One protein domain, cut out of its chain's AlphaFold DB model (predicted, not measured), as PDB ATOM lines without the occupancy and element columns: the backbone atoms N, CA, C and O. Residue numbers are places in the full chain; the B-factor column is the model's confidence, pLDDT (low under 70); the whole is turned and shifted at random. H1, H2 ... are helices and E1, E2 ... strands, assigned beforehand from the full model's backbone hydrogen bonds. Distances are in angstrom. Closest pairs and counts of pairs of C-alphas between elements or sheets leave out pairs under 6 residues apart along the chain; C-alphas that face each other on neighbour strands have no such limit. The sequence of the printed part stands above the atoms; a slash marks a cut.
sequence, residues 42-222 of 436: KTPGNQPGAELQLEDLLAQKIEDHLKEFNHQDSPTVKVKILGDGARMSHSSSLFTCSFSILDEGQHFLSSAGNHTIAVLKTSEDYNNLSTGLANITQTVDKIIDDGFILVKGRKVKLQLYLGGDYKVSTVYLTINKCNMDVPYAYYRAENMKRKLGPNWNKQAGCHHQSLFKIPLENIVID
ATOM      1  N   LYS A  42      78.089 212.180 347.881       91.44
ATOM      2  CA  LYS A  42      76.951 211.404 347.398       91.44
ATOM      3  C   LYS A  42      76.513 211.960 346.042       91.44
ATOM      4  O   LYS A  42      76.347 213.171 345.913       91.44
ATOM      5  N   THR A  43      76.277 211.080 345.074       92.12
ATOM      6  CA  THR A  43      75.715 211.471 343.773       92.12
ATOM      7  C   THR A  43      74.321 212.082 343.943       92.12
ATOM      8  O   THR A  43      73.581 211.660 344.843       92.12
ATOM      9  N   PRO A  44      73.906 213.028 343.087       90.81
ATOM     10  CA  PRO A  44      72.559 213.581 343.145       90.81
ATOM     11  C   PRO A  44      71.466 212.522 342.933       90.81
ATOM     12  O   PRO A  44      71.655 211.499 342.275       90.81
ATOM     13  N   GLY A  45      70.280 212.788 343.483       88.00
ATOM     14  CA  GLY A  45      69.117 211.911 343.367       88.00
ATOM     15  C   GLY A  45      68.966 210.890 344.499       88.00
ATOM     16  O   GLY A  45      69.641 210.931 345.529       88.00
ATOM     17  N   ASN A  46      68.009 209.979 344.313       86.44
ATOM     18  CA  ASN A  46      67.595 209.022 345.347       86.44
ATOM     19  C   ASN A  46      68.388 207.711 345.320       86.44
ATOM     20  O   ASN A  46      68.268 206.900 346.239       86.44
ATOM     21  N   GLN A  47      69.168 207.486 344.266       86.50
ATOM     22  CA  GLN A  47      69.884 206.236 344.070       86.50
ATOM     23  C   GLN A  47      71.185 206.222 344.884       86.50
ATOM     24  O   GLN A  47      71.816 207.269 345.049       86.50
ATOM     25  N   PRO A  48      71.609 205.061 345.413       90.56
ATOM     26  CA  PRO A  48      72.903 204.946 346.068       90.56
ATOM     27  C   PRO A  48      74.024 205.182 345.055       90.56
ATOM     28  O   PRO A  48      74.101 204.487 344.041       90.56
ATOM     29  N   GLY A  49      74.910 206.122 345.348       92.25
ATOM     30  CA  GLY A  49      76.081 206.383 344.531       92.25
ATOM     31  C   GLY A  49      77.043 207.348 345.202       92.25
ATOM     32  O   GLY A  49      76.688 208.047 346.158       92.25
ATOM     33  N   ALA A  50      78.271 207.336 344.708       93.75
ATOM     34  CA  ALA A  50      79.373 208.151 345.187       93.75
ATOM     35  C   ALA A  50      80.081 208.791 343.992       93.75
ATOM     36  O   ALA A  50      80.248 208.147 342.958       93.75
ATOM     37  N   GLU A  51      80.483 210.047 344.137       94.00
ATOM     38  CA  GLU A  51      81.203 210.811 343.125       94.00
ATOM     39  C   GLU A  51      82.366 211.598 343.732       94.00
ATOM     40  O   GLU A  51      82.332 212.008 344.891       94.00
ATOM     41  N   LEU A  52      83.392 211.823 342.923       92.19
ATOM     42  CA  LEU A  52      84.468 212.774 343.159       92.19
ATOM     43  C   LEU A  52      84.189 214.051 342.365       92.19
ATOM     44  O   LEU A  52      83.549 214.025 341.311       92.19
ATOM     45  N   GLN A  53      84.703 215.180 342.848       90.62
ATOM     46  CA  GLN A  53      84.610 216.433 342.106       90.62
ATOM     47  C   GLN A  53      85.476 216.372 340.846       90.62
ATOM     48  O   GLN A  53      86.705 216.327 340.920       90.62
ATOM     49  N   LEU A  54      84.818 216.375 339.683       91.19
ATOM     50  CA  LEU A  54      85.480 216.235 338.388       91.19
ATOM     51  C   LEU A  54      86.492 217.358 338.126       91.19
ATOM     52  O   LEU A  54      87.572 217.069 337.631       91.19
ATOM     53  N   GLU A  55      86.176 218.612 338.464       89.94
ATOM     54  CA  GLU A  55      87.071 219.759 338.211       89.94
ATOM     55  C   GLU A  55      88.400 219.619 338.962       89.94
ATOM     56  O   GLU A  55      89.463 219.719 338.350       89.94
ATOM     57  N   ASP A  56      88.335 219.309 340.260       89.00
ATOM     58  CA  ASP A  56      89.509 219.131 341.120       89.00
ATOM     59  C   ASP A  56      90.357 217.941 340.655       89.00
ATOM     60  O   ASP A  56      91.572 218.056 340.473       89.00
ATOM     61  N   LEU A  57      89.705 216.798 340.410       89.62
ATOM     62  CA  LEU A  57      90.371 215.569 339.989       89.62
ATOM     63  C   LEU A  57      91.021 215.734 338.609       89.62
ATOM     64  O   LEU A  57      92.153 215.300 338.396       89.62
ATOM     65  N   LEU A  58      90.333 216.393 337.676       89.88
ATOM     66  CA  LEU A  58      90.852 216.666 336.343       89.88
ATOM     67  C   LEU A  58      92.035 217.639 336.399       89.88
ATOM     68  O   LEU A  58      93.057 217.381 335.768       89.88
ATOM     69  N   ALA A  59      91.936 218.720 337.179       89.44
ATOM     70  CA  ALA A  59      93.024 219.680 337.344       89.44
ATOM     71  C   ALA A  59      94.277 219.024 337.940       89.44
ATOM     72  O   ALA A  59      95.375 219.248 337.432       89.44
ATOM     73  N   GLN A  60      94.113 218.171 338.957       88.19
ATOM     74  CA  GLN A  60      95.213 217.417 339.557       88.19
ATOM     75  C   GLN A  60      95.880 216.484 338.539       88.19
ATOM     76  O   GLN A  60      97.101 216.498 338.395       88.19
ATOM     77  N   LYS A  61      95.091 215.706 337.788       88.19
ATOM     78  CA  LYS A  61      95.628 214.750 336.808       88.19
ATOM     79  C   LYS A  61      96.288 215.419 335.613       88.19
ATOM     80  O   LYS A  61      97.325 214.948 335.157       88.19
ATOM     81  N   ILE A  62      95.747 216.540 335.144       87.12
ATOM     82  CA  ILE A  62      96.399 217.356 334.116       87.12
ATOM     83  C   ILE A  62      97.711 217.928 334.648       87.12
ATOM     84  O   ILE A  62      98.694 217.968 333.919       87.12
ATOM     85  N   GLU A  63      97.752 218.377 335.901       85.88
ATOM     86  CA  GLU A  63      98.983 218.899 336.487       85.88
ATOM     87  C   GLU A  63     100.085 217.839 336.537       85.88
ATOM     88  O   GLU A  63     101.221 218.123 336.159       85.88
ATOM     89  N   ASP A  64      99.755 216.630 336.986       83.44
ATOM     90  CA  ASP A  64     100.705 215.521 337.041       83.44
ATOM     91  C   ASP A  64     101.178 215.135 335.635       83.44
ATOM     92  O   ASP A  64     102.380 215.030 335.399       83.44
ATOM     93  N   HIS A  65     100.255 215.084 334.673       79.56
ATOM     94  CA  HIS A  65     100.574 214.868 333.265       79.56
ATOM     95  C   HIS A  65     101.528 215.948 332.702       79.56
ATOM     96  O   HIS A  65     102.518 215.645 332.041       79.56
ATOM     97  N   LEU A  66     101.303 217.228 333.019       78.12
ATOM     98  CA  LEU A  66     102.171 218.329 332.577       78.12
ATOM     99  C   LEU A  66     103.565 218.323 333.231       78.12
ATOM    100  O   LEU A  66     104.483 218.939 332.691       78.12
ATOM    101  N   LYS A  67     103.739 217.687 334.398       78.25
ATOM    102  CA  LYS A  67     105.063 217.523 335.029       78.25
ATOM    103  C   LYS A  67     105.890 216.453 334.329       78.25
ATOM    104  O   LYS A  67     107.104 216.609 334.225       78.25
ATOM    105  N   GLU A  68     105.247 215.373 333.893       71.44
ATOM    106  CA  GLU A  68     105.913 214.253 333.224       71.44
ATOM    107  C   GLU A  68     106.326 214.612 331.793       71.44
ATOM    108  O   GLU A  68     107.434 214.288 331.361       71.44
ATOM    109  N   PHE A  69     105.479 215.358 331.083       63.22
ATOM    110  CA  PHE A  69     105.717 215.758 329.704       63.22
ATOM    111  C   PHE A  69     105.989 217.260 329.638       63.22
ATOM    112  O   PHE A  69     105.074 218.079 329.672       63.22
ATOM    113  N   ASN A  70     107.272 217.622 329.561       55.66
ATOM    114  CA  ASN A  70     107.802 218.991 329.539       55.66
ATOM    115  C   ASN A  70     107.389 219.748 328.249       55.66
ATOM    116  O   ASN A  70     108.217 220.072 327.400       55.66
ATOM    117  N   HIS A  71     106.089 219.971 328.052       56.78
ATOM    118  CA  HIS A  71     105.517 220.589 326.862       56.78
ATOM    119  C   HIS A  71     105.661 222.110 326.940       56.78
ATOM    120  O   HIS A  71     105.004 222.787 327.731       56.78
ATOM    121  N   GLN A  72     106.554 222.642 326.106       51.06
ATOM    122  CA  GLN A  72     106.909 224.062 326.047       51.06
ATOM    123  C   GLN A  72     105.854 224.945 325.357       51.06
ATOM    124  O   GLN A  72     105.883 226.158 325.542       51.06
ATOM    125  N   ASP A  73     104.884 224.354 324.654       53.03
ATOM    126  CA  ASP A  73     103.822 225.063 323.937       53.03
ATOM    127  C   ASP A  73     102.449 224.599 324.419       53.03
ATOM    128  O   ASP A  73     102.240 223.404 324.600       53.03
ATOM    129  N   SER A  74     101.526 225.544 324.631       54.81
ATOM    130  CA  SER A  74     100.174 225.354 325.185       54.81
ATOM    131  C   SER A  74      99.500 224.049 324.711       54.81
ATOM    132  O   SER A  74      98.900 224.038 323.627       54.81
ATOM    133  N   PRO A  75      99.569 222.950 325.487       73.31
ATOM    134  CA  PRO A  75      99.096 221.666 325.009       73.31
ATOM    135  C   PRO A  75      97.571 221.663 325.075       73.31
ATOM    136  O   PRO A  75      96.969 221.996 326.098       73.31
ATOM    137  N   THR A  76      96.931 221.323 323.958       83.12
ATOM    138  CA  THR A  76      95.512 220.964 323.986       83.12
ATOM    139  C   THR A  76      95.433 219.560 324.558       83.12
ATOM    140  O   THR A  76      95.852 218.610 323.900       83.12
ATOM    141  N   VAL A  77      94.931 219.434 325.783       87.19
ATOM    142  CA  VAL A  77      94.801 218.137 326.444       87.19
ATOM    143  C   VAL A  77      93.486 217.506 326.010       87.19
ATOM    144  O   VAL A  77      92.411 218.103 326.125       87.19
ATOM    145  N   LYS A  78      93.580 216.292 325.477       89.06
ATOM    146  CA  LYS A  78      92.428 215.501 325.063       89.06
ATOM    147  C   LYS A  78      91.991 214.634 326.239       89.06
ATOM    148  O   LYS A  78      92.811 213.955 326.844       89.06
ATOM    149  N   VAL A  79      90.708 214.649 326.573       90.94
ATOM    150  CA  VAL A  79      90.160 213.905 327.715       90.94
ATOM    151  C   VAL A  79      88.981 213.085 327.231       90.94
ATOM    152  O   VAL A  79      88.085 213.619 326.583       90.94
ATOM    153  N   LYS A  80      88.963 211.795 327.542       91.44
ATOM    154  CA  LYS A  80      87.866 210.891 327.208       91.44
ATOM    155  C   LYS A  80      87.063 210.581 328.460       91.44
ATOM    156  O   LYS A  80      87.618 210.093 329.435       91.44
ATOM    157  N   ILE A  81      85.762 210.833 328.419       92.62
ATOM    158  CA  ILE A  81      84.807 210.426 329.452       92.62
ATOM    159  C   ILE A  81      84.226 209.084 329.033       92.62
ATOM    160  O   ILE A  81      83.770 208.939 327.899       92.62
ATOM    161  N   LEU A  82      84.259 208.108 329.930       90.69
ATOM    162  CA  LEU A  82      83.778 206.754 329.706       90.69
ATOM    163  C   LEU A  82      82.681 206.404 330.704       90.69
ATOM    164  O   LEU A  82      82.817 206.651 331.903       90.69
ATOM    165  N   GLY A  83      81.626 205.778 330.202       90.06
ATOM    166  CA  GLY A  83      80.619 205.111 331.017       90.06
ATOM    167  C   GLY A  83      80.639 203.615 330.770       90.06
ATOM    168  O   GLY A  83      80.712 203.191 329.617       90.06
ATOM    169  N   ASP A  84      80.538 202.838 331.841       88.50
ATOM    170  CA  ASP A  84      80.383 201.391 331.762       88.50
ATOM    171  C   ASP A  84      79.321 200.896 332.748       88.50
ATOM    172  O   ASP A  84      79.247 201.337 333.900       88.50
ATOM    173  N   GLY A  85      78.477 199.988 332.269       87.81
ATOM    174  CA  GLY A  85      77.376 199.402 333.013       87.81
ATOM    175  C   GLY A  85      77.607 197.916 333.237       87.81
ATOM    176  O   GLY A  85      77.670 197.129 332.297       87.81
ATOM    177  N   ALA A  86      77.677 197.506 334.500       83.31
ATOM    178  CA  ALA A  86      77.923 196.124 334.873       83.31
ATOM    179  C   ALA A  86      76.782 195.576 335.738       83.31
ATOM    180  O   ALA A  86      76.432 196.107 336.800       83.31
ATOM    181  N   ARG A  87      76.195 194.457 335.308       82.12
ATOM    182  CA  ARG A  87      75.181 193.745 336.091       82.12
ATOM    183  C   ARG A  87      75.867 192.839 337.115       82.12
ATOM    184  O   ARG A  87      76.434 191.817 336.751       82.12
ATOM    185  N   MET A  88      75.785 193.200 338.395       73.38
ATOM    186  CA  MET A  88      76.410 192.445 339.494       73.38
ATOM    187  C   MET A  88      75.528 191.321 340.033       73.38
ATOM    188  O   MET A  88      76.028 190.312 340.519       73.38
ATOM    189  N   SER A  89      74.206 191.485 339.972       72.81
ATOM    190  CA  SER A  89      73.255 190.446 340.374       72.81
ATOM    191  C   SER A  89      71.958 190.540 339.569       72.81
ATOM    192  O   SER A  89      71.772 191.435 338.737       72.81
ATOM    193  N   HIS A  90      71.015 189.633 339.831       68.50
ATOM    194  CA  HIS A  90      69.690 189.698 339.218       68.50
ATOM    195  C   HIS A  90      68.953 191.017 339.507       68.50
ATOM    196  O   HIS A  90      68.186 191.442 338.645       68.50
ATOM    197  N   SER A  91      69.222 191.669 340.646       69.62
ATOM    198  CA  SER A  91      68.531 192.878 341.120       69.62
ATOM    199  C   SER A  91      69.437 194.104 341.297       69.62
ATOM    200  O   SER A  91      68.965 195.149 341.741       69.62
ATOM    201  N   SER A  92      70.731 194.009 340.969       76.38
ATOM    202  CA  SER A  92      71.669 195.125 341.116       76.38
ATOM    203  C   SER A  92      72.558 195.299 339.890       76.38
ATOM    204  O   SER A  92      73.404 194.449 339.598       76.38
ATOM    205  N   SER A  93      72.405 196.439 339.228       87.19
ATOM    206  CA  SER A  93      73.377 196.987 338.285       87.19
ATOM    207  C   SER A  93      74.202 198.081 338.958       87.19
ATOM    208  O   SER A  93      73.710 198.807 339.826       87.19
ATOM    209  N   LEU A  94      75.468 198.152 338.570       91.56
ATOM    210  CA  LEU A  94      76.367 199.254 338.863       91.56
ATOM    211  C   LEU A  94      76.690 199.960 337.553       91.56
ATOM    212  O   LEU A  94      76.933 199.314 336.538       91.56
ATOM    213  N   PHE A  95      76.711 201.278 337.599       93.25
ATOM    214  CA  PHE A  95      77.169 202.129 336.526       93.25
ATOM    215  C   PHE A  95      78.384 202.908 337.014       93.25
ATOM    216  O   PHE A  95      78.329 203.550 338.062       93.25
ATOM    217  N   THR A  96      79.472 202.852 336.260       92.56
ATOM    218  CA  THR A  96      80.724 203.531 336.582       92.56
ATOM    219  C   THR A  96      81.007 204.576 335.514       92.56
ATOM    220  O   THR A  96      81.051 204.267 334.328       92.56
ATOM    221  N   CYS A  97      81.216 205.819 335.940       93.38
ATOM    222  CA  CYS A  97      81.663 206.920 335.099       93.38
ATOM    223  C   CYS A  97      83.121 207.228 335.436       93.38
ATOM    224  O   CYS A  97      83.452 207.464 336.599       93.38
ATOM    225  N   SER A  98      83.990 207.220 334.434       93.31
ATOM    226  CA  SER A  98      85.429 207.463 334.573       93.31
ATOM    227  C   SER A  98      85.912 208.414 333.483       93.31
ATOM    228  O   SER A  98      85.233 208.600 332.477       93.31
ATOM    229  N   PHE A  99      87.096 208.993 333.641       92.44
ATOM    230  CA  PHE A  99      87.787 209.665 332.545       92.44
ATOM    231  C   PHE A  99      89.205 209.143 332.374       92.44
ATOM    232  O   PHE A  99      89.799 208.603 333.306       92.44
ATOM    233  N   SER A 100      89.753 209.348 331.186       90.00
ATOM    234  CA  SER A 100      91.167 209.162 330.893       90.00
ATOM    235  C   SER A 100      91.706 210.349 330.109       90.00
ATOM    236  O   SER A 100      90.998 210.975 329.314       90.00
ATOM    237  N   ILE A 101      92.967 210.682 330.363       87.62
ATOM    238  CA  ILE A 101      93.707 211.649 329.557       87.62
ATOM    239  C   ILE A 101      94.249 210.887 328.345       87.62
ATOM    240  O   ILE A 101      94.831 209.810 328.482       87.62
ATOM    241  N   LEU A 102      93.958 211.394 327.150       81.31
ATOM    242  CA  LEU A 102      94.366 210.783 325.893       81.31
ATOM    243  C   LEU A 102      95.760 211.289 325.522       81.31
ATOM    244  O   LEU A 102      95.883 212.355 324.912       81.31
ATOM    245  N   ASP A 103      96.770 210.487 325.837       68.12
ATOM    246  CA  ASP A 103      98.137 210.697 325.368       68.12
ATOM    247  C   ASP A 103      98.431 209.876 324.118       68.12
ATOM    248  O   ASP A 103      97.904 208.782 323.921       68.12
ATOM    249  N   GLU A 104      99.349 210.373 323.291       53.12
ATOM    250  CA  GLU A 104      99.907 209.628 322.154       53.12
ATOM    251  C   GLU A 104     100.832 208.466 322.608       53.12
ATOM    252  O   GLU A 104     101.395 207.753 321.778       53.12
ATOM    253  N   GLY A 105     100.982 208.254 323.926       52.72
ATOM    254  CA  GLY A 105     101.784 207.205 324.561       52.72
ATOM    255  C   GLY A 105     100.992 205.977 325.053       52.72
ATOM    256  O   GLY A 105      99.779 205.998 325.240       52.72
ATOM    257  N   GLN A 106     101.720 204.882 325.309       51.53
ATOM    258  CA  GLN A 106     101.234 203.506 325.542       51.53
ATOM    259  C   GLN A 106     100.273 203.277 326.738       51.53
ATOM    260  O   GLN A 106      99.784 202.158 326.904       51.53
ATOM    261  N   HIS A 107      99.962 204.280 327.565       51.31
ATOM    262  CA  HIS A 107      99.145 204.096 328.776       51.31
ATOM    263  C   HIS A 107      97.623 204.160 328.564       51.31
ATOM    264  O   HIS A 107      96.883 203.793 329.480       51.31
ATOM    265  N   PHE A 108      97.151 204.510 327.360       51.78
ATOM    266  CA  PHE A 108      95.725 204.643 327.014       51.78
ATOM    267  C   PHE A 108      94.872 203.380 327.261       51.78
ATOM    268  O   PHE A 108      93.687 203.478 327.567       51.78
ATOM    269  N   LEU A 109      95.472 202.187 327.159       54.56
ATOM    270  CA  LEU A 109      94.787 200.898 327.355       54.56
ATOM    271  C   LEU A 109      95.031 200.285 328.742       54.56
ATOM    272  O   LEU A 109      94.517 199.209 329.046       54.56
ATOM    273  N   SER A 110      95.839 200.936 329.582       61.88
ATOM    274  CA  SER A 110      96.159 200.431 330.915       61.88
ATOM    275  C   SER A 110      95.112 200.879 331.934       61.88
ATOM    276  O   SER A 110      94.660 202.022 331.917       61.88
ATOM    277  N   SER A 111      94.762 200.003 332.878       59.53
ATOM    278  CA  SER A 111      93.850 200.334 333.984       59.53
ATOM    279  C   SER A 111      94.332 201.517 334.833       59.53
ATOM    280  O   SER A 111      93.515 202.191 335.451       59.53
ATOM    281  N   ALA A 112      95.638 201.800 334.829       62.66
ATOM    282  CA  ALA A 112      96.249 202.912 335.549       62.66
ATOM    283  C   ALA A 112      95.885 204.298 334.977       62.66
ATOM    284  O   ALA A 112      95.904 205.278 335.719       62.66
ATOM    285  N   GLY A 113      95.539 204.381 333.686       74.88
ATOM    286  CA  GLY A 113      95.169 205.635 333.017       74.88
ATOM    287  C   GLY A 113      93.699 206.036 333.180       74.88
ATOM    288  O   GLY A 113      93.317 207.133 332.776       74.88
ATOM    289  N   ASN A 114      92.869 205.164 333.762       84.88
ATOM    290  CA  ASN A 114      91.452 205.431 333.991       84.88
ATOM    291  C   ASN A 114      91.227 205.938 335.416       84.88
ATOM    292  O   ASN A 114      91.656 205.334 336.400       84.88
ATOM    293  N   HIS A 115      90.511 207.047 335.529       90.00
ATOM    294  CA  HIS A 115      90.202 207.698 336.792       90.00
ATOM    295  C   HIS A 115      88.694 207.719 337.000       90.00
ATOM    296  O   HIS A 115      87.961 208.408 336.290       90.00
ATOM    297  N   THR A 116      88.226 206.943 337.974       91.38
ATOM    298  CA  THR A 116      86.806 206.865 338.322       91.38
ATOM    299  C   THR A 116      86.324 208.188 338.901       91.38
ATOM    300  O   THR A 116      86.901 208.697 339.858       91.38
ATOM    301  N   ILE A 117      85.244 208.725 338.334       93.88
ATOM    302  CA  ILE A 117      84.586 209.953 338.791       93.88
ATOM    303  C   ILE A 117      83.382 209.595 339.646       93.88
ATOM    304  O   ILE A 117      83.215 210.160 340.716       93.88
ATOM    305  N   ALA A 118      82.541 208.667 339.183       94.44
ATOM    306  CA  ALA A 118      81.333 208.283 339.895       94.44
ATOM    307  C   ALA A 118      81.010 206.803 339.757       94.44
ATOM    308  O   ALA A 118      81.262 206.180 338.727       94.44
ATOM    309  N   VAL A 119      80.387 206.269 340.801       94.50
ATOM    310  CA  VAL A 119      79.815 204.927 340.842       94.50
ATOM    311  C   VAL A 119      78.375 205.043 341.325       94.50
ATOM    312  O   VAL A 119      78.111 205.564 342.407       94.50
ATOM    313  N   LEU A 120      77.440 204.543 340.525       93.44
ATOM    314  CA  LEU A 120      75.999 204.589 340.752       93.44
ATOM    315  C   LEU A 120      75.449 203.167 340.808       93.44
ATOM    316  O   LEU A 120      75.733 202.348 339.941       93.44
ATOM    317  N   LYS A 121      74.605 202.858 341.788       92.44
ATOM    318  CA  LYS A 121      73.861 201.594 341.827       92.44
ATOM    319  C   LYS A 121      72.516 201.765 341.124       92.44
ATOM    320  O   LYS A 121      71.490 201.926 341.780       92.44
ATOM    321  N   THR A 122      72.523 201.761 339.792       89.44
ATOM    322  CA  THR A 122      71.330 202.013 338.967       89.44
ATOM    323  C   THR A 122      71.313 201.177 337.700       89.44
ATOM    324  O   THR A 122      72.336 200.647 337.273       89.44
ATOM    325  N   SER A 123      70.146 201.046 337.072       86.88
ATOM    326  CA  SER A 123      70.044 200.642 335.667       86.88
ATOM    327  C   SER A 123      70.569 201.749 334.746       86.88
ATOM    328  O   SER A 123      70.552 202.931 335.105       86.88
ATOM    329  N   GLU A 124      71.033 201.360 333.558       87.62
ATOM    330  CA  GLU A 124      71.475 202.255 332.475       87.62
ATOM    331  C   GLU A 124      70.281 202.912 331.759       87.62
ATOM    332  O   GLU A 124      70.124 202.814 330.544       87.62
ATOM    333  N   ASP A 125      69.416 203.570 332.525       88.44
ATOM    334  CA  ASP A 125      68.264 204.297 331.998       88.44
ATOM    335  C   ASP A 125      68.543 205.798 332.020       88.44
ATOM    336  O   ASP A 125      69.143 206.315 332.968       88.44
ATOM    337  N   TYR A 126      68.038 206.514 331.011       89.88
ATOM    338  CA  TYR A 126      68.254 207.954 330.865       89.88
ATOM    339  C   TYR A 126      67.923 208.731 332.146       89.88
ATOM    340  O   TYR A 126      68.765 209.474 332.630       89.88
ATOM    341  N   ASN A 127      66.747 208.509 332.744       90.56
ATOM    342  CA  ASN A 127      66.294 209.247 333.931       90.56
ATOM    343  C   ASN A 127      67.198 209.034 335.157       90.56
ATOM    344  O   ASN A 127      67.424 209.953 335.952       90.56
ATOM    345  N   ASN A 128      67.714 207.812 335.320       91.00
ATOM    346  CA  ASN A 128      68.594 207.469 336.432       91.00
ATOM    347  C   ASN A 128      69.967 208.115 336.246       91.00
ATOM    348  O   ASN A 128      70.475 208.732 337.180       91.00
ATOM    349  N   LEU A 129      70.535 208.025 335.041       92.00
ATOM    350  CA  LEU A 129      71.845 208.601 334.741       92.00
ATOM    351  C   LEU A 129      71.807 210.130 334.661       92.00
ATOM    352  O   LEU A 129      72.723 210.776 335.156       92.00
ATOM    353  N   SER A 130      70.743 210.726 334.114       92.31
ATOM    354  CA  SER A 130      70.592 212.185 334.036       92.31
ATOM    355  C   SER A 130      70.543 212.818 335.422       92.31
ATOM    356  O   SER A 130      71.073 213.904 335.627       92.31
ATOM    357  N   THR A 131      69.910 212.131 336.377       93.50
ATOM    358  CA  THR A 131      69.843 212.580 337.769       93.50
ATOM    359  C   THR A 131      71.146 212.261 338.497       93.50
ATOM    360  O   THR A 131      71.735 213.145 339.107       93.50
ATOM    361  N   GLY A 132      71.628 211.018 338.401       92.19
ATOM    362  CA  GLY A 132      72.808 210.539 339.125       92.19
ATOM    363  C   GLY A 132      74.127 211.177 338.692       92.19
ATOM    364  O   GLY A 132      75.042 211.263 339.499       92.19
ATOM    365  N   LEU A 133      74.225 211.648 337.445       93.94
ATOM    366  CA  LEU A 133      75.411 212.317 336.903       93.94
ATOM    367  C   LEU A 133      75.220 213.833 336.748       93.94
ATOM    368  O   LEU A 133      76.041 214.465 336.095       93.94
ATOM    369  N   ALA A 134      74.168 214.430 337.323       93.88
ATOM    370  CA  ALA A 134      73.816 215.837 337.086       93.88
ATOM    371  C   ALA A 134      74.956 216.828 337.392       93.88
ATOM    372  O   ALA A 134      75.151 217.802 336.667       93.88
ATOM    373  N   ASN A 135      75.735 216.569 338.445       93.81
ATOM    374  CA  ASN A 135      76.888 217.402 338.795       93.81
ATOM    375  C   ASN A 135      78.003 217.271 337.747       93.81
ATOM    376  O   ASN A 135      78.569 218.268 337.300       93.81
ATOM    377  N   ILE A 136      78.272 216.041 337.306       93.62
ATOM    378  CA  ILE A 136      79.289 215.729 336.298       93.62
ATOM    379  C   ILE A 136      78.911 216.335 334.949       93.62
ATOM    380  O   ILE A 136      79.743 216.989 334.327       93.62
ATOM    381  N   THR A 137      77.666 216.163 334.498       93.44
ATOM    382  CA  THR A 137      77.193 216.732 333.229       93.44
ATOM    383  C   THR A 137      77.262 218.254 333.252       93.44
ATOM    384  O   THR A 137      77.746 218.849 332.294       93.44
ATOM    385  N   GLN A 138      76.886 218.892 334.365       93.50
ATOM    386  CA  GLN A 138      76.993 220.341 334.510       93.50
ATOM    387  C   GLN A 138      78.446 220.830 334.437       93.50
ATOM    388  O   GLN A 138      78.718 221.828 333.771       93.50
ATOM    389  N   THR A 139      79.381 220.153 335.107       93.12
ATOM    390  CA  THR A 139      80.810 220.487 335.027       93.12
ATOM    391  C   THR A 139      81.351 220.295 333.612       93.12
ATOM    392  O   THR A 139      82.038 221.170 333.095       93.12
ATOM    393  N   VAL A 140      81.023 219.180 332.959       93.38
ATOM    394  CA  VAL A 140      81.456 218.899 331.583       93.38
ATOM    395  C   VAL A 140      80.937 219.963 330.621       93.38
ATOM    396  O   VAL A 140      81.709 220.494 329.828       93.38
ATOM    397  N   ASP A 141      79.660 220.319 330.722       92.06
ATOM    398  CA  ASP A 141      79.054 221.347 329.880       92.06
ATOM    399  C   ASP A 141      79.699 222.722 330.101       92.06
ATOM    400  O   ASP A 141      79.964 223.421 329.127       92.06
ATOM    401  N   LYS A 142      80.026 223.091 331.349       93.00
ATOM    402  CA  LYS A 142      80.783 224.322 331.643       93.00
ATOM    403  C   LYS A 142      82.168 224.306 331.001       93.00
ATOM    404  O   LYS A 142      82.552 225.280 330.370       93.00
ATOM    405  N   ILE A 143      82.895 223.191 331.106       91.75
ATOM    406  CA  ILE A 143      84.222 223.039 330.487       91.75
ATOM    407  C   ILE A 143      84.136 223.167 328.958       91.75
ATOM    408  O   ILE A 143      85.040 223.725 328.339       91.75
ATOM    409  N   ILE A 144      83.063 222.665 328.342       91.12
ATOM    410  CA  ILE A 144      82.819 222.801 326.898       91.12
ATOM    411  C   ILE A 144      82.530 224.257 326.530       91.12
ATOM    412  O   ILE A 144      83.094 224.751 325.554       91.12
ATOM    413  N   ASP A 145      81.672 224.927 327.303       90.50
ATOM    414  CA  ASP A 145      81.283 226.319 327.072       90.50
ATOM    415  C   ASP A 145      82.490 227.274 327.259       90.50
ATOM    416  O   ASP A 145      82.678 228.193 326.459       90.50
ATOM    417  N   ASP A 146      83.357 227.019 328.248       90.62
ATOM    418  CA  ASP A 146      84.569 227.808 328.522       90.62
ATOM    419  C   ASP A 146      85.743 227.457 327.585       90.62
ATOM    420  O   ASP A 146      86.550 228.318 327.223       90.62
ATOM    421  N   GLY A 147      85.870 226.186 327.194       85.94
ATOM    422  CA  GLY A 147      86.923 225.659 326.315       85.94
ATOM    423  C   GLY A 147      88.309 225.494 326.960       85.94
ATOM    424  O   GLY A 147      89.263 225.088 326.287       85.94
ATOM    425  N   PHE A 148      88.456 225.804 328.250       88.88
ATOM    426  CA  PHE A 148      89.701 225.644 329.005       88.88
ATOM    427  C   PHE A 148      89.431 225.318 330.477       88.88
ATOM    428  O   PHE A 148      88.350 225.570 330.995       88.88
ATOM    429  N   ILE A 149      90.454 224.814 331.168       89.44
ATOM    430  CA  ILE A 149      90.473 224.664 332.627       89.44
ATOM    431  C   ILE A 149      91.653 225.439 333.222       89.44
ATOM    432  O   ILE A 149      92.689 225.624 332.574       89.44
ATOM    433  N   LEU A 150      91.491 225.929 334.450       85.50
ATOM    434  CA  LEU A 150      92.541 226.615 335.197       85.50
ATOM    435  C   LEU A 150      93.309 225.612 336.060       85.50
ATOM    436  O   LEU A 150      92.784 225.107 337.046       85.50
ATOM    437  N   VAL A 151      94.580 225.383 335.732       84.94
ATOM    438  CA  VAL A 151      95.490 224.535 336.517       84.94
ATOM    439  C   VAL A 151      96.616 225.412 337.053       84.94
ATOM    440  O   VAL A 151      97.403 225.956 336.278       84.94
ATOM    441  N   LYS A 152      96.670 225.625 338.376       80.88
ATOM    442  CA  LYS A 152      97.660 226.505 339.043       80.88
ATOM    443  C   LYS A 152      97.809 227.892 338.388       80.88
ATOM    444  O   LYS A 152      98.910 228.420 338.246       80.88
ATOM    445  N   GLY A 153      96.692 228.475 337.949       78.00
ATOM    446  CA  GLY A 153      96.654 229.784 337.284       78.00
ATOM    447  C   GLY A 153      97.024 229.778 335.794       78.00
ATOM    448  O   GLY A 153      96.986 230.833 335.164       78.00
ATOM    449  N   ARG A 154      97.341 228.620 335.200       82.56
ATOM    450  CA  ARG A 154      97.543 228.461 333.752       82.56
ATOM    451  C   ARG A 154      96.253 227.984 333.092       82.56
ATOM    452  O   ARG A 154      95.611 227.060 333.586       82.56
ATOM    453  N   LYS A 155      95.885 228.598 331.966       86.81
ATOM    454  CA  LYS A 155      94.760 228.145 331.136       86.81
ATOM    455  C   LYS A 155      95.224 227.000 330.241       86.81
ATOM    456  O   LYS A 155      96.078 227.211 329.382       86.81
ATOM    457  N   VAL A 156      94.658 225.816 330.439       87.25
ATOM    458  CA  VAL A 156      94.913 224.631 329.612       87.25
ATOM    459  C   VAL A 156      93.694 224.389 328.736       87.25
ATOM    460  O   VAL A 156      92.578 224.300 329.245       87.25
ATOM    461  N   LYS A 157      93.892 224.307 327.418       90.06
ATOM    462  CA  LYS A 157      92.801 224.047 326.476       90.06
ATOM    463  C   LYS A 157      92.405 222.574 326.547       90.06
ATOM    464  O   LYS A 157      93.280 221.711 326.509       90.06
ATOM    465  N   LEU A 158      91.104 222.305 326.610       90.00
ATOM    466  CA  LEU A 158      90.572 220.948 326.700       90.00
ATOM    467  C   LEU A 158      89.791 220.558 325.450       90.00
ATOM    468  O   LEU A 158      89.015 221.347 324.915       90.00
ATOM    469  N   GLN A 159      89.976 219.314 325.015       91.12
ATOM    470  CA  GLN A 159      89.130 218.671 324.017       91.12
ATOM    471  C   GLN A 159      88.515 217.411 324.622       91.12
ATOM    472  O   GLN A 159      89.217 216.438 324.892       91.12
ATOM    473  N   LEU A 160      87.201 217.440 324.844       92.81
ATOM    474  CA  LEU A 160      86.475 216.329 325.454       92.81
ATOM    475  C   LEU A 160      85.956 215.357 324.394       92.81
ATOM    476  O   LEU A 160      85.374 215.772 323.388       92.81
ATOM    477  N   TYR A 161      86.133 214.072 324.675       92.69
ATOM    478  CA  TYR A 161      85.614 212.940 323.926       92.69
ATOM    479  C   TYR A 161      84.667 212.135 324.802       92.69
ATOM    480  O   TYR A 161      84.889 211.993 326.004       92.69
ATOM    481  N   LEU A 162      83.630 211.574 324.193       92.38
ATOM    482  CA  LEU A 162      82.707 210.668 324.863       92.38
ATOM    483  C   LEU A 162      82.963 209.248 324.378       92.38
ATOM    484  O   LEU A 162      83.055 209.014 323.176       92.38
ATOM    485  N   GLY A 163      83.071 208.305 325.301       89.44
ATOM    486  CA  GLY A 163      83.229 206.895 325.000       89.44
ATOM    487  C   GLY A 163      82.365 206.017 325.886       89.44
ATOM    488  O   GLY A 163      81.859 206.427 326.929       89.44
ATOM    489  N   GLY A 164      82.218 204.781 325.445       86.56
ATOM    490  CA  GLY A 164      81.440 203.755 326.115       86.56
ATOM    491  C   GLY A 164      81.072 202.680 325.111       86.56
ATOM    492  O   GLY A 164      81.271 202.841 323.899       86.56
ATOM    493  N   ASP A 165      80.509 201.591 325.612       86.75
ATOM    494  CA  ASP A 165      79.919 200.592 324.740       86.75
ATOM    495  C   ASP A 165      78.754 201.203 323.928       86.75
ATOM    496  O   ASP A 165      78.293 202.337 324.136       86.75
ATOM    497  N   TYR A 166      78.274 200.452 322.939       85.06
ATOM    498  CA  TYR A 166      77.197 200.926 322.074       85.06
ATOM    499  C   TYR A 166      75.922 201.254 322.866       85.06
ATOM    500  O   TYR A 166      75.229 202.222 322.552       85.06
ATOM    501  N   LYS A 167      75.618 200.476 323.909       85.12
ATOM    502  CA  LYS A 167      74.412 200.652 324.715       85.12
ATOM    503  C   LYS A 167      74.478 201.951 325.517       85.12
ATOM    504  O   LYS A 167      73.591 202.790 325.362       85.12
ATOM    505  N   VAL A 168      75.543 202.176 326.280       86.38
ATOM    506  CA  VAL A 168      75.764 203.406 327.047       86.38
ATOM    507  C   VAL A 168      75.805 204.619 326.119       86.38
ATOM    508  O   VAL A 168      75.153 205.624 326.397       86.38
ATOM    509  N   SER A 169      76.458 204.504 324.958       87.44
ATOM    510  CA  SER A 169      76.490 205.576 323.952       87.44
ATOM    511  C   SER A 169      75.088 205.971 323.472       87.44
ATOM    512  O   SER A 169      74.781 207.160 323.357       87.44
ATOM    513  N   THR A 170      74.200 204.996 323.232       86.62
ATOM    514  CA  THR A 170      72.804 205.290 322.857       86.62
ATOM    515  C   THR A 170      72.019 205.969 323.977       86.62
ATOM    516  O   THR A 170      71.188 206.828 323.689       86.62
ATOM    517  N   VAL A 171      72.311 205.647 325.242       88.50
ATOM    518  CA  VAL A 171      71.669 206.271 326.410       88.50
ATOM    519  C   VAL A 171      72.158 207.705 326.603       88.50
ATOM    520  O   VAL A 171      71.338 208.599 326.791       88.50
ATOM    521  N   TYR A 172      73.464 207.957 326.486       88.44
ATOM    522  CA  TYR A 172      74.035 209.304 326.578       88.44
ATOM    523  C   TYR A 172      73.475 210.266 325.536       88.44
ATOM    524  O   TYR A 172      73.150 211.408 325.858       88.44
ATOM    525  N   LEU A 173      73.329 209.793 324.301       86.62
ATOM    526  CA  LEU A 173      72.802 210.587 323.195       86.62
ATOM    527  C   LEU A 173      71.278 210.519 323.081       86.62
ATOM    528  O   LEU A 173      70.715 211.204 322.232       86.62
ATOM    529  N   THR A 174      70.617 209.668 323.867       87.25
ATOM    530  CA  THR A 174      69.169 209.415 323.791       87.25
ATOM    531  C   THR A 174      68.653 209.127 322.384       87.25
ATOM    532  O   THR A 174      67.569 209.568 321.991       87.25
ATOM    533  N   ILE A 175      69.432 208.346 321.633       85.94
ATOM    534  CA  ILE A 175      69.095 207.913 320.278       85.94
ATOM    535  C   ILE A 175      68.562 206.485 320.265       85.94
ATOM    536  O   ILE A 175      69.011 205.619 321.016       85.94
ATOM    537  N   ASN A 176      67.649 206.218 319.337       82.62
ATOM    538  CA  ASN A 176      67.263 204.865 318.982       82.62
ATOM    539  C   ASN A 176      68.482 204.062 318.543       82.62
ATOM    540  O   ASN A 176      69.347 204.561 317.814       82.62
ATOM    541  N   LYS A 177      68.481 202.782 318.916       78.88
ATOM    542  CA  LYS A 177      69.408 201.809 318.351       78.88
ATOM    543  C   LYS A 177      69.287 201.852 316.826       78.88
ATOM    544  O   LYS A 177      68.190 201.799 316.272       78.88
ATOM    545  N   CYS A 178      70.425 201.966 316.156       76.19
ATOM    546  CA  CYS A 178      70.525 201.803 314.719       76.19
ATOM    547  C   CYS A 178      69.988 200.428 314.319       76.19
ATOM    548  O   CYS A 178      70.371 199.401 314.883       76.19
ATOM    549  N   ASN A 179      69.112 200.445 313.326       75.50
ATOM    550  CA  ASN A 179      68.656 199.271 312.623       75.50
ATOM    551  C   ASN A 179      69.738 198.873 311.613       75.50
ATOM    552  O   ASN A 179      70.028 199.610 310.670       75.50
ATOM    553  N   MET A 180      70.336 197.706 311.835       72.75
ATOM    554  CA  MET A 180      71.444 197.203 311.026       72.75
ATOM    555  C   MET A 180      70.993 196.638 309.670       72.75
ATOM    556  O   MET A 180      71.845 196.393 308.820       72.75
ATOM    557  N   ASP A 181      69.686 196.470 309.445       73.81
ATOM    558  CA  ASP A 181      69.129 196.037 308.155       73.81
ATOM    559  C   ASP A 181      69.063 197.177 307.133       73.81
ATOM    560  O   ASP A 181      68.884 196.956 305.934       73.81
ATOM    561  N   VAL A 182      69.204 198.417 307.603       79.69
ATOM    562  CA  VAL A 182      69.150 199.600 306.755       79.69
ATOM    563  C   VAL A 182      70.577 200.016 306.380       79.69
ATOM    564  O   VAL A 182      71.437 200.126 307.256       79.69
ATOM    565  N   PRO A 183      70.871 200.277 305.090       82.81
ATOM    566  CA  PRO A 183      72.219 200.623 304.665       82.81
ATOM    567  C   PRO A 183      72.691 201.934 305.297       82.81
ATOM    568  O   PRO A 183      71.912 202.865 305.493       82.81
ATOM    569  N   TYR A 184      74.005 202.058 305.503       80.12
ATOM    570  CA  TYR A 184      74.642 203.264 306.050       80.12
ATOM    571  C   TYR A 184      74.220 204.567 305.338       80.12
ATOM    572  O   TYR A 184      74.093 205.616 305.969       80.12
ATOM    573  N   ALA A 185      73.927 204.501 304.034       86.50
ATOM    574  CA  ALA A 185      73.431 205.629 303.246       86.50
ATOM    575  C   ALA A 185      72.136 206.252 303.804       86.50
ATOM    576  O   ALA A 185      71.978 207.470 303.742       86.50
ATOM    577  N   TYR A 186      71.249 205.451 304.404       86.75
ATOM    578  CA  TYR A 186      70.025 205.937 305.043       86.75
ATOM    579  C   TYR A 186      70.325 206.879 306.206       86.75
ATOM    580  O   TYR A 186      69.740 207.952 306.302       86.75
ATOM    581  N   TYR A 187      71.291 206.525 307.057       83.38
ATOM    582  CA  TYR A 187      71.686 207.354 308.197       83.38
ATOM    583  C   TYR A 187      72.435 208.627 307.786       83.38
ATOM    584  O   TYR A 187      72.506 209.579 308.561       83.38
ATOM    585  N   ARG A 188      72.972 208.662 306.561       84.50
ATOM    586  CA  ARG A 188      73.644 209.834 305.989       84.50
ATOM    587  C   ARG A 188      72.684 210.793 305.275       84.50
ATOM    588  O   ARG A 188      73.075 211.931 305.008       84.50
ATOM    589  N   ALA A 189      71.463 210.358 304.971       86.94
ATOM    590  CA  ALA A 189      70.450 211.190 304.332       86.94
ATOM    591  C   ALA A 189      70.056 212.384 305.224       86.94
ATOM    592  O   ALA A 189      70.108 212.301 306.451       86.94
ATOM    593  N   GLU A 190      69.671 213.513 304.622       82.06
ATOM    594  CA  GLU A 190      69.428 214.774 305.350       82.06
ATOM    595  C   GLU A 190      68.335 214.670 306.417       82.06
ATOM    596  O   GLU A 190      68.425 215.319 307.455       82.06
ATOM    597  N   ASN A 191      67.337 213.817 306.192       80.69
ATOM    598  CA  ASN A 191      66.247 213.544 307.129       80.69
ATOM    599  C   ASN A 191      66.688 212.751 308.373       80.69
ATOM    600  O   ASN A 191      66.026 212.830 309.406       80.69
ATOM    601  N   MET A 192      67.783 211.993 308.282       83.12
ATOM    602  CA  MET A 192      68.327 211.174 309.373       83.12
ATOM    603  C   MET A 192      69.607 211.753 309.978       83.12
ATOM    604  O   MET A 192      69.990 211.372 311.085       83.12
ATOM    605  N   LYS A 193      70.274 212.672 309.272       82.25
ATOM    606  CA  LYS A 193      71.500 213.316 309.730       82.25
ATOM    607  C   LYS A 193      71.205 214.213 310.929       82.25
ATOM    608  O   LYS A 193      70.526 215.231 310.818       82.25
ATOM    609  N   ARG A 194      71.779 213.853 312.074       84.00
ATOM    610  CA  ARG A 194      71.547 214.555 313.338       84.00
ATOM    611  C   ARG A 194      72.518 215.709 313.535       84.00
ATOM    612  O   ARG A 194      73.672 215.649 313.112       84.00
ATOM    613  N   LYS A 195      72.047 216.758 314.205       86.25
ATOM    614  CA  LYS A 195      72.870 217.891 314.652       86.25
ATOM    615  C   LYS A 195      72.593 218.148 316.121       86.25
ATOM    616  O   LYS A 195      71.443 218.377 316.490       86.25
ATOM    617  N   LEU A 196      73.628 218.123 316.951       86.44
ATOM    618  CA  LEU A 196      73.472 218.426 318.369       86.44
ATOM    619  C   LEU A 196      72.985 219.872 318.546       86.44
ATOM    620  O   LEU A 196      73.470 220.781 317.874       86.44
ATOM    621  N   GLY A 197      71.992 220.079 319.409       85.19
ATOM    622  CA  GLY A 197      71.402 221.395 319.636       85.19
ATOM    623  C   GLY A 197      70.175 221.359 320.552       85.19
ATOM    624  O   GLY A 197      69.821 220.297 321.068       85.19
ATOM    625  N   PRO A 198      69.491 222.501 320.739       84.19
ATOM    626  CA  PRO A 198      68.341 222.617 321.644       84.19
ATOM    627  C   PRO A 198      67.086 221.879 321.153       84.19
ATOM    628  O   PRO A 198      66.177 221.618 321.928       84.19
ATOM    629  N   ASN A 199      67.023 221.537 319.862       86.31
ATOM    630  CA  ASN A 199      65.936 220.757 319.262       86.31
ATOM    631  C   ASN A 199      66.339 219.285 319.048       86.31
ATOM    632  O   ASN A 199      65.830 218.647 318.127       86.31
ATOM    633  N   TRP A 200      67.293 218.758 319.823       88.00
ATOM    634  CA  TRP A 200      67.780 217.382 319.670       88.00
ATOM    635  C   TRP A 200      66.649 216.358 319.804       88.00
ATOM    636  O   TRP A 200      66.443 215.549 318.908       88.00
ATOM    637  N   ASN A 201      65.829 216.494 320.844       85.19
ATOM    638  CA  ASN A 201      64.642 215.672 321.102       85.19
ATOM    639  C   ASN A 201      63.564 215.706 319.999       85.19
ATOM    640  O   ASN A 201      62.666 214.876 319.997       85.19
ATOM    641  N   LYS A 202      63.612 216.669 319.071       86.50
ATOM    642  CA  LYS A 202      62.674 216.755 317.938       86.50
ATOM    643  C   LYS A 202      63.193 216.037 316.691       86.50
ATOM    644  O   LYS A 202      62.477 215.961 315.695       86.50
ATOM    645  N   GLN A 203      64.442 215.574 316.698       86.38
ATOM    646  CA  GLN A 203      65.056 214.908 315.552       86.38
ATOM    647  C   GLN A 203      64.673 213.430 315.489       86.38
ATOM    648  O   GLN A 203      64.362 212.795 316.494       86.38
ATOM    649  N   ALA A 204      64.731 212.863 314.283       82.06
ATOM    650  CA  ALA A 204      64.328 211.486 314.034       82.06
ATOM    651  C   ALA A 204      65.109 210.482 314.907       82.06
ATOM    652  O   ALA A 204      66.341 210.351 314.837       82.06
ATOM    653  N   GLY A 205      64.356 209.744 315.724       80.44
ATOM    654  CA  GLY A 205      64.882 208.728 316.629       80.44
ATOM    655  C   GLY A 205      65.676 209.281 317.810       80.44
ATOM    656  O   GLY A 205      66.527 208.553 318.304       80.44
ATOM    657  N   CYS A 206      65.445 210.530 318.222       85.44
ATOM    658  CA  CYS A 206      65.949 211.093 319.476       85.44
ATOM    659  C   CYS A 206      64.766 211.309 320.426       85.44
ATOM    660  O   CYS A 206      63.747 211.845 319.999       85.44
ATOM    661  N   HIS A 207      64.894 210.910 321.691       82.81
ATOM    662  CA  HIS A 207      63.764 210.932 322.639       82.81
ATOM    663  C   HIS A 207      63.827 212.081 323.635       82.81
ATOM    664  O   HIS A 207      62.856 212.808 323.834       82.81
ATOM    665  N   HIS A 208      64.990 212.258 324.256       86.81
ATOM    666  CA  HIS A 208      65.236 213.310 325.240       86.81
ATOM    667  C   HIS A 208      66.438 214.136 324.801       86.81
ATOM    668  O   HIS A 208      66.963 213.930 323.712       86.81
ATOM    669  N   GLN A 209      66.854 215.100 325.620       89.62
ATOM    670  CA  GLN A 209      68.086 215.838 325.381       89.62
ATOM    671  C   GLN A 209      69.302 214.928 325.622       89.62
ATOM    672  O   GLN A 209      69.257 214.036 326.466       89.62
ATOM    673  N   SER A 210      70.387 215.162 324.885       89.75
ATOM    674  CA  SER A 210      71.684 214.534 325.167       89.75
ATOM    675  C   SER A 210      72.139 214.840 326.599       89.75
ATOM    676  O   SER A 210      72.000 215.983 327.038       89.75
ATOM    677  N   LEU A 211      72.714 213.854 327.302       91.00
ATOM    678  CA  LEU A 211      73.279 214.047 328.647       91.00
ATOM    679  C   LEU A 211      74.460 215.025 328.647       91.00
ATOM    680  O   LEU A 211      74.628 215.770 329.606       91.00
ATOM    681  N   PHE A 212      75.272 215.002 327.589       90.50
ATOM    682  CA  PHE A 212      76.462 215.839 327.442       90.50
ATOM    683  C   PHE A 212      76.360 216.700 326.184       90.50
ATOM    684  O   PHE A 212      75.889 216.233 325.142       90.50
ATOM    685  N   LYS A 213      76.878 217.928 326.215       90.62
ATOM    686  CA  LYS A 213      76.977 218.789 325.020       90.62
ATOM    687  C   LYS A 213      78.195 218.491 324.129       90.62
ATOM    688  O   LYS A 213      78.605 219.336 323.335       90.62
ATOM    689  N   ILE A 214      78.784 217.299 324.240       90.31
ATOM    690  CA  ILE A 214      79.978 216.915 323.476       90.31
ATOM    691  C   ILE A 214      79.627 216.789 321.980       90.31
ATOM    692  O   ILE A 214      78.660 216.100 321.643       90.31
ATOM    693  N   PRO A 215      80.398 217.414 321.066       89.81
ATOM    694  CA  PRO A 215      80.175 217.306 319.627       89.81
ATOM    695  C   PRO A 215      80.140 215.856 319.135       89.81
ATOM    696  O   PRO A 215      80.939 215.027 319.567       89.81
ATOM    697  N   LEU A 216      79.268 215.560 318.162       88.12
ATOM    698  CA  LEU A 216      79.103 214.199 317.623       88.12
ATOM    699  C   LEU A 216      80.384 213.630 316.983       88.12
ATOM    700  O   LEU A 216      80.545 212.418 316.908       88.12
ATOM    701  N   GLU A 217      81.285 214.499 316.526       89.00
ATOM    702  CA  GLU A 217      82.600 214.138 315.979       89.00
ATOM    703  C   GLU A 217      83.599 213.661 317.043       89.00
ATOM    704  O   GLU A 217      84.546 212.951 316.719       89.00
ATOM    705  N   ASN A 218      83.357 213.990 318.314       91.75
ATOM    706  CA  ASN A 218      84.195 213.583 319.439       91.75
ATOM    707  C   ASN A 218      83.630 212.345 320.161       91.75
ATOM    708  O   ASN A 218      83.991 212.067 321.306       91.75
ATOM    709  N   ILE A 219      82.730 211.599 319.519       89.62
ATOM    710  CA  ILE A 219      82.180 210.356 320.063       89.62
ATOM    711  C   ILE A 219      83.021 209.188 319.558       89.62
ATOM    712  O   ILE A 219      83.128 208.953 318.357       89.62
ATOM    713  N   VAL A 220      83.605 208.447 320.493       88.00
ATOM    714  CA  VAL A 220      84.489 207.313 320.230       88.00
ATOM    715  C   VAL A 220      83.748 206.027 320.566       88.00
ATOM    716  O   VAL A 220      83.429 205.768 321.725       88.00
ATOM    717  N   ILE A 221      83.495 205.216 319.542       83.06
ATOM    718  CA  ILE A 221      82.887 203.893 319.700       83.06
ATOM    719  C   ILE A 221      83.922 202.934 320.290       83.06
ATOM    720  O   ILE A 221      85.107 203.000 319.962       83.06
ATOM    721  N   ASP A 222      83.469 202.034 321.153       84.88
ATOM    722  CA  ASP A 222      84.294 200.959 321.682       84.88
ATOM    723  C   ASP A 222      84.612 199.897 320.610       84.88
ATOM    724  O   ASP A 222      83.734 199.179 320.120       84.88
TER     725      ASP A 222
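AT A GLANCE: This is residues 42 to 222 of the 436 residues of an uncharacterized protein of Stylophora pistillata (UniProt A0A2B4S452). A strongly twisted sheet of seven strands has helix H1 on one face and helices H4 and H5 on the other. After H5 comes a loop-rich lobe, residues 173 to 218, holding small helix H6; residues 67 to 73 and 180 to 186 stick out. The printed part has 181 residues with six named helices and seven named strands, in the order E1 H1 E2 E3 H2 E4 H3 H4 E5 E6 H5 H6 E7, class mixed. The branched sheet has parallel and antiparallel pairs; the whole is compact, radius of gyration of the C-alphas 17.3 A, spans 49 by 41 by 31 A.

HOW THE PARTS SIT: Start at edge strand E1, residues 49 to 52, antiparallel to E4, residues 114 to 120; N 50 and O 119 are 2.9 A apart. On E4's other side find antiparallel E3, residues 93 to 102, with N 97 and O 118 at 2.8 A. E3 forms a hairpin with E2, residues 76 to 87 (N 82 to O 98, 2.8 A). On E2's other side is parallel E6, residues 154 to 164, with N 79 and O 159 at 2.9 A. E2 lies on one side of E6, and on the other side lie E5, residues 148 to 151, which forms a hairpin with E6, with N 149 and O 156 at 2.9 A, and parallel E7, residues 219 to 221, with N 220 and O 162 at 2.8 A. H1, residues 54 to 68, is over E2 at a height of 5.7 A over the sheet. H4, residues 134 to 146, is on the opposite face at 8.0 A; it only just touches H1, with 3 pairs of C-alphas within 8 A, the closest being Leu 54 and Ile 136, 6.6 A. H5, residues 166 to 172, is on H4's face, over E6, at 6.7 A. H5 and H6, residues 184 to 188, stand between E6 and E7 in a strand-helix-strand unit, two parallel neighbour strands joined through helices, with a right-handed crossover. H2, residues 106 to 109, and H3, residues 126 to 132, only graze the sheet; H6 is not on it. Each O i to N i+4 pair is within hydrogen-bond range in H1, H3, H4, H5 and H6; H2 is too short for one.

IN THESE COORDINATES: Find C-alpha 49 at (76.081, 206.383, 344.531), where E1 begins. H1 runs 21.2 A from C-alpha 54 at (85.480, 216.235, 338.388); E2 spans 36.1 A, E3 28.0 A, E6 30.5 A and H4 18.2 A. E7 ends at C-alpha 221, (82.887, 203.893, 319.700).

THE WHOLE: The C-alphas farthest apart, Gly 153 and Asp 181, are 52.4 A apart. The printed part has no cut; the links H5 to H6 and H6 to E7 are long. Confidence is under 70 at residues 69 to 74, 90 to 91 and 103 to 112.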